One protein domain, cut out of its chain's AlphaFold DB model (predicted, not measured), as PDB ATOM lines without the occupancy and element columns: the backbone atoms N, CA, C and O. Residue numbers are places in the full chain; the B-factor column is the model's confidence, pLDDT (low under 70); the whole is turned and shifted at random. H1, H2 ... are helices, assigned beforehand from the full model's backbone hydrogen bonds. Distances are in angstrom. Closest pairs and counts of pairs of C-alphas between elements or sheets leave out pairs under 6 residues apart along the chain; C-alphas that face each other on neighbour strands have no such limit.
ATOM      1  N   ALA A   5      36.605  35.190  12.148       95.12
ATOM      2  CA  ALA A   5      36.125  36.100  11.114       95.12
ATOM      3  C   ALA A   5      35.181  35.402  10.123       95.12
ATOM      4  O   ALA A   5      34.149  35.957   9.763       95.12
ATOM      5  N   VAL A   6      35.493  34.163   9.731       95.69
ATOM      6  CA  VAL A   6      34.660  33.370   8.811       95.69
ATOM      7  C   VAL A   6      33.308  33.054   9.447       95.69
ATOM      8  O   VAL A   6      32.282  33.151   8.778       95.69
ATOM      9  N   ILE A   7      33.299  32.727  10.744       95.94
ATOM     10  CA  ILE A   7      32.068  32.456  11.494       95.94
ATOM     11  C   ILE A   7      31.168  33.698  11.492       95.94
ATOM     12  O   ILE A   7      29.989  33.596  11.153       95.94
ATOM     13  N   LEU A   8      31.715  34.876  11.808       96.06
ATOM     14  CA  LEU A   8      30.954  36.131  11.810       96.06
ATOM     15  C   LEU A   8      30.426  36.481  10.412       96.06
ATOM     16  O   LEU A   8      29.261  36.858  10.272       96.06
ATOM     17  N   VAL A   9      31.249  36.308   9.373       96.69
ATOM     18  CA  VAL A   9      30.858  36.611   7.988       96.69
ATOM     19  C   VAL A   9      29.732  35.719   7.497       96.69
ATOM     20  O   VAL A   9      28.760  36.209   6.926       96.69
ATOM     21  N   ARG A  10      29.811  34.415   7.779       95.81
ATOM     22  CA  ARG A  10      28.741  33.469   7.442       95.81
ATOM     23  C   ARG A  10      27.411  33.832   8.110       95.81
ATOM     24  O   ARG A  10      26.362  33.587   7.531       95.81
ATOM     25  N   ASN A  11      27.454  34.467   9.283       95.62
ATOM     26  CA  ASN A  11      26.278  34.954  10.009       95.62
ATOM     27  C   ASN A  11      25.855  36.389   9.611       95.62
ATOM     28  O   ASN A  11      25.073  37.027  10.316       95.62
ATOM     29  N   GLY A  12      26.336  36.889   8.466       95.38
ATOM     30  CA  GLY A  12      25.861  38.127   7.838       95.38
ATOM     31  C   GLY A  12      26.691  39.377   8.132       95.38
ATOM     32  O   GLY A  12      26.306  40.468   7.719       95.38
ATOM     33  N   MET A  13      27.832  39.252   8.814       96.94
ATOM     34  CA  MET A  13      28.737  40.384   9.017       96.94
ATOM     35  C   MET A  13      29.624  40.622   7.781       96.94
ATOM     36  O   MET A  13      30.234  39.688   7.271       96.94
ATOM     37  N   PRO A  14      29.811  41.858   7.297       96.94
ATOM     38  CA  PRO A  14      30.806  42.124   6.256       96.94
ATOM     39  C   PRO A  14      32.232  41.776   6.724       96.94
ATOM     40  O   PRO A  14      32.592  42.071   7.862       96.94
ATOM     41  N   MET A  15      33.090  41.234   5.849       96.56
ATOM     42  CA  MET A  15      34.451  40.784   6.220       96.56
ATOM     43  C   MET A  15      35.292  41.869   6.911       96.56
ATOM     44  O   MET A  15      35.958  41.609   7.913       96.56
ATOM     45  N   ARG A  16      35.224  43.111   6.417       96.81
ATOM     46  CA  ARG A  16      35.913  44.248   7.044       96.81
ATOM     47  C   ARG A  16      35.389  44.526   8.457       96.81
ATOM     48  O   ARG A  16      36.184  44.788   9.352       96.81
ATOM     49  N   ALA A  17      34.074  44.450   8.660       96.69
ATOM     50  CA  ALA A  17      33.459  44.635   9.973       96.69
ATOM     51  C   ALA A  17      33.826  43.491  10.930       96.69
ATOM     52  O   ALA A  17      34.130  43.756  12.087       96.69
ATOM     53  N   ALA A  18      33.900  42.252  10.433       96.56
ATOM     54  CA  ALA A  18      34.346  41.096  11.210       96.56
ATOM     55  C   ALA A  18      35.789  41.247  11.689       96.56
ATOM     56  O   ALA A  18      36.072  41.014  12.860       96.56
ATOM     57  N   HIS A  19      36.692  41.699  10.816       96.88
ATOM     58  CA  HIS A  19      38.069  41.971  11.216       96.88
ATOM     59  C   HIS A  19      38.141  43.055  12.303       96.88
ATOM     60  O   HIS A  19      38.727  42.823  13.354       96.88
ATOM     61  N   LEU A  20      37.477  44.199  12.094       97.12
ATOM     62  CA  LEU A  20      37.453  45.294  13.071       97.12
ATOM     63  C   LEU A  20      36.844  44.877  14.416       97.12
ATOM     64  O   LEU A  20      37.349  45.270  15.465       97.12
ATOM     65  N   ALA A  21      35.778  44.074  14.396       96.62
ATOM     66  CA  ALA A  21      35.143  43.562  15.604       96.62
ATOM     67  C   ALA A  21      36.090  42.668  16.413       96.62
ATOM     68  O   ALA A  21      36.121  42.773  17.635       96.62
ATOM     69  N   LEU A  22      36.880  41.824  15.744       96.38
ATOM     70  CA  LEU A  22      37.843  40.940  16.403       96.38
ATOM     71  C   LEU A  22      39.057  41.693  16.945       96.38
ATOM     72  O   LEU A  22      39.493  41.386  18.049       96.38
ATOM     73  N   THR A  23      39.564  42.691  16.218       96.88
ATOM     74  CA  THR A  23      40.610  43.584  16.738       96.88
ATOM     75  C   THR A  23      40.118  44.286  17.996       96.88
ATOM     76  O   THR A  23      40.753  44.204  19.040       96.88
ATOM     77  N   LYS A  24      38.924  44.885  17.935       96.75
ATOM     78  CA  LYS A  24      38.342  45.559  19.093       96.75
ATOM     79  C   LYS A  24      38.108  44.595  20.258       96.75
ATOM     80  O   LYS A  24      38.426  44.952  21.378       96.75
ATOM     81  N   LEU A  25      37.620  43.379  20.002       96.69
ATOM     82  CA  LEU A  25      37.458  42.348  21.032       96.69
ATOM     83  C   LEU A  25      38.786  42.010  21.729       96.69
ATOM     84  O   LEU A  25      38.791  41.815  22.942       96.69
ATOM     85  N   ALA A  26      39.894  41.941  20.988       95.00
ATOM     86  CA  ALA A  26      41.213  41.695  21.567       95.00
ATOM     87  C   ALA A  26      41.674  42.851  22.475       95.00
ATOM     88  O   ALA A  26      42.294  42.595  23.505       95.00
ATOM     89  N   ASP A  27      41.323  44.091  22.123       96.81
ATOM     90  CA  ASP A  27      41.699  45.289  22.879       96.81
ATOM     91  C   ASP A  27      40.810  45.526  24.114       96.81
ATOM     92  O   ASP A  27      41.307  45.897  25.177       96.81
ATOM     93  N   THR A  28      39.488  45.342  23.992       96.56
ATOM     94  CA  THR A  28      38.509  45.679  25.045       96.56
ATOM     95  C   THR A  28      38.097  44.494  25.914       96.56
ATOM     96  O   THR A  28      37.544  44.693  26.992       96.56
ATOM     97  N   GLY A  29      38.349  43.260  25.471       95.88
ATOM     98  CA  GLY A  29      37.950  42.026  26.157       95.88
ATOM     99  C   GLY A  29      36.501  41.600  25.899       95.88
ATOM    100  O   GLY A  29      36.197  40.406  25.953       95.88
ATOM    101  N   ASP A  30      35.610  42.533  25.559       95.81
ATOM    102  CA  ASP A  30      34.246  42.259  25.117       95.81
ATOM    103  C   ASP A  30      33.777  43.195  23.990       95.81
ATOM    104  O   ASP A  30      34.290  44.295  23.781       95.81
ATOM    105  N   ILE A  31      32.796  42.736  23.214       96.56
ATOM    106  CA  ILE A  31      32.145  43.538  22.178       96.56
ATOM    107  C   ILE A  31      30.698  43.083  21.990       96.56
ATOM    108  O   ILE A  31      30.377  41.901  22.122       96.56
ATOM    109  N   VAL A  32      29.828  44.025  21.631       95.38
ATOM    110  CA  VAL A  32      28.480  43.742  21.133       95.38
ATOM    111  C   VAL A  32      28.459  44.003  19.634       95.38
ATOM    112  O   VAL A  32      28.879  45.065  19.176       95.38
ATOM    113  N   VAL A  33      27.972  43.025  18.875       95.25
ATOM    114  CA  VAL A  33      27.861  43.094  17.418       95.25
ATOM    115  C   VAL A  33      26.473  42.674  16.962       95.25
ATOM    116  O   VAL A  33      25.816  41.857  17.610       95.25
ATOM    117  N   GLU A  34      26.049  43.209  15.824       93.88
ATOM    118  CA  GLU A  34      24.859  42.743  15.126       93.88
ATOM    119  C   GLU A  34      25.237  41.632  14.143       93.88
ATOM    120  O   GLU A  34      26.180  41.765  13.361       93.88
ATOM    121  N   LEU A  35      24.500  40.526  14.208       94.69
ATOM    122  CA  LEU A  35      24.612  39.400  13.288       94.69
ATOM    123  C   LEU A  35      23.202  39.085  12.776       94.69
ATOM    124  O   LEU A  35      22.411  38.499  13.521       94.69
ATOM    125  N   PRO A  36      22.851  39.514  11.553       92.69
ATOM    126  CA  PRO A  36      21.471  39.460  11.079       92.69
ATOM    127  C   PRO A  36      20.998  38.034  10.761       92.69
ATOM    128  O   PRO A  36      19.803  37.767  10.832       92.69
ATOM    129  N   ASN A  37      21.916  37.105  10.471       96.00
ATOM    130  CA  ASN A  37      21.575  35.786   9.922       96.00
ATOM    131  C   ASN A  37      21.819  34.639  10.919       96.00
ATOM    132  O   ASN A  37      22.155  33.527  10.520       96.00
ATOM    133  N   VAL A  38      21.702  34.899  12.225       95.31
ATOM    134  CA  VAL A  38      21.894  33.860  13.253       95.31
ATOM    135  C   VAL A  38      20.624  33.022  13.395       95.31
ATOM    136  O   VAL A  38      19.697  33.416  14.104       95.31
ATOM    137  N   GLU A  39      20.613  31.850  12.762       92.19
ATOM    138  CA  GLU A  39      19.521  30.870  12.869       92.19
ATOM    139  C   GLU A  39      19.520  30.163  14.233       92.19
ATOM    140  O   GLU A  39      18.496  30.111  14.914       92.19
ATOM    141  N   ASP A  40      20.689  29.684  14.672       95.56
ATOM    142  CA  ASP A  40      20.876  28.990  15.948       95.56
ATOM    143  C   ASP A  40      21.995  29.646  16.772       95.56
ATOM    144  O   ASP A  40      23.195  29.508  16.509       95.56
ATOM    145  N   MET A  41      21.591  30.362  17.825       94.81
ATOM    146  CA  MET A  41      22.517  31.015  18.751       94.81
ATOM    147  C   MET A  41      23.321  30.008  19.591       94.81
ATOM    148  O   MET A  41      24.448  30.306  19.977       94.81
ATOM    149  N   GLY A  42      22.771  28.830  19.893       96.25
ATOM    150  CA  GLY A  42      23.473  27.782  20.635       96.25
ATOM    151  C   GLY A  42      24.598  27.167  19.806       96.25
ATOM    152  O   GLY A  42      25.720  27.015  20.305       96.25
ATOM    153  N   ALA A  43      24.330  26.898  18.526       95.62
ATOM    154  CA  ALA A  43      25.335  26.429  17.576       95.62
ATOM    155  C   ALA A  43      26.445  27.473  17.377       95.62
ATOM    156  O   ALA A  43      27.623  27.157  17.562       95.62
ATOM    157  N   LEU A  44      26.078  28.735  17.115       96.06
ATOM    158  CA  LEU A  44      27.037  29.837  16.970       96.06
ATOM    159  C   LEU A  44      27.908  30.015  18.224       96.06
ATOM    160  O   LEU A  44      29.129  30.147  18.126       96.06
ATOM    161  N   ALA A  45      27.298  30.003  19.413       96.69
ATOM    162  CA  ALA A  45      28.031  30.128  20.669       96.69
ATOM    163  C   ALA A  45      29.004  28.962  20.885       96.69
ATOM    164  O   ALA A  45      30.115  29.178  21.365       96.69
ATOM    165  N   THR A  46      28.613  27.739  20.520       97.06
ATOM    166  CA  THR A  46      29.470  26.547  20.623       97.06
ATOM    167  C   THR A  46      30.658  26.631  19.668       97.06
ATOM    168  O   THR A  46      31.790  26.355  20.069       97.06
ATOM    169  N   GLU A  47      30.428  27.071  18.431       95.81
ATOM    170  CA  GLU A  47      31.477  27.216  17.426       95.81
ATOM    171  C   GLU A  47      32.493  28.297  17.819       95.81
ATOM    172  O   GLU A  47      33.694  28.029  17.848       95.81
ATOM    173  N   LEU A  48      32.030  29.483  18.231       96.38
ATOM    174  CA  LEU A  48      32.907  30.543  18.743       96.38
ATOM    175  C   LEU A  48      33.651  30.100  20.012       96.38
ATOM    176  O   LEU A  48      34.842  30.381  20.167       96.38
ATOM    177  N   LYS A  49      32.999  29.336  20.897       97.00
ATOM    178  CA  LYS A  49      33.636  28.813  22.113       97.00
ATOM    179  C   LYS A  49      34.775  27.846  21.790       97.00
ATOM    180  O   LYS A  49      35.766  27.843  22.518       97.00
ATOM    181  N   SER A  50      34.673  27.071  20.706       96.25
ATOM    182  CA  SER A  50      35.732  26.142  20.271       96.25
ATOM    183  C   SER A  50      37.050  26.839  19.906       96.25
ATOM    184  O   SER A  50      38.106  26.214  19.950       96.25
ATOM    185  N   ILE A  51      36.995  28.142  19.610       94.81
ATOM    186  CA  ILE A  51      38.151  28.998  19.313       94.81
ATOM    187  C   ILE A  51      38.420  30.035  20.417       94.81
ATOM    188  O   ILE A  51      39.120  31.017  20.193       94.81
ATOM    189  N   GLY A  52      37.861  29.830  21.615       94.69
ATOM    190  CA  GLY A  52      38.119  30.660  22.797       94.69
ATOM    191  C   GLY A  52      37.231  31.900  22.949       94.69
ATOM    192  O   GLY A  52      37.400  32.638  23.918       94.69
TER     193      GLY A  52
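This is residues 5 to 52 of the 145 residues of the protein "DNA-binding protein" of Aureimonas frigidaquae (UniProt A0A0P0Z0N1). Three helices are set in a triangle: the longest, H2, makes one side of a small body, the short H1 packs on the first part of H2, and H3 lies beyond H1, away from H2. A long link with no named element, residues 29 to 40, arches from the last residue of H2 to the first of H3, and residues 23 to 29, of which 23 to 28 belong to H2, stick out from the rest. The printed part has 48 residues with three named helices, in the order H1, H2, H3 along the chain, and no named strand; the class is all helix. The whole is compact, with a radius of gyration of the C-alphas of 10.3 A, and the C-alphas span 27 by 21 by 16 A along their three main axes.

H2, residues 15 to 28, is the longest helix. H1, residues 5 to 10, touches it, with 8 pairs of C-alphas within 8 A. The closest C-alphas of the two are those of Ala 5 and Ala 18, 5.3 A apart. H1 and H2 run opposite ways at a steep tilt of 46 degrees, and their centres are 11.6 A apart. H3, residues 41 to 50, only just touches H1, with 3 pairs of C-alphas within 8 A. Their closest C-alphas are those of Ile 7 and Leu 48, 7.5 A apart. H1 and H3 run opposite ways at a shallow tilt of 22 degrees, with their centres 11.9 A apart. H2 and H3 are apart. In H1, H2 and H3 every pair of O of residue i and N of residue i+4 is within hydrogen-bond range.

H2 runs from Met 15, with its C-alpha at (34.451, 40.784, 6.220), to Thr 28, with its C-alpha at (38.509, 45.679, 25.045), a length of 19.9 A from first to last C-alpha. H1 runs from Ala 5, with its C-alpha at (36.125, 36.100, 11.114), to Arg 10, and measures 8.7 A. H3 runs from Met 41 to Ser 50, whose C-alpha is at (35.732, 26.142, 20.271), and measures 14.2 A.

The two C-alphas farthest apart are those of Asp 27 and Glu 39, at 28.3 A. The C-alphas of Ala 5 and Gly 52, the first and last printed residues, are 13.0 A apart. The link from H1 to H2, 4 residues, is tight, and the link from H2 to H3, 12 residues, is long. The C-alphas of residues 29 to 40 lie 7 to 14 A from the mean of the C-alphas. The printed part has no cut. The mean pLDDT of the printed part is 95.9, and no printed residue is under 70.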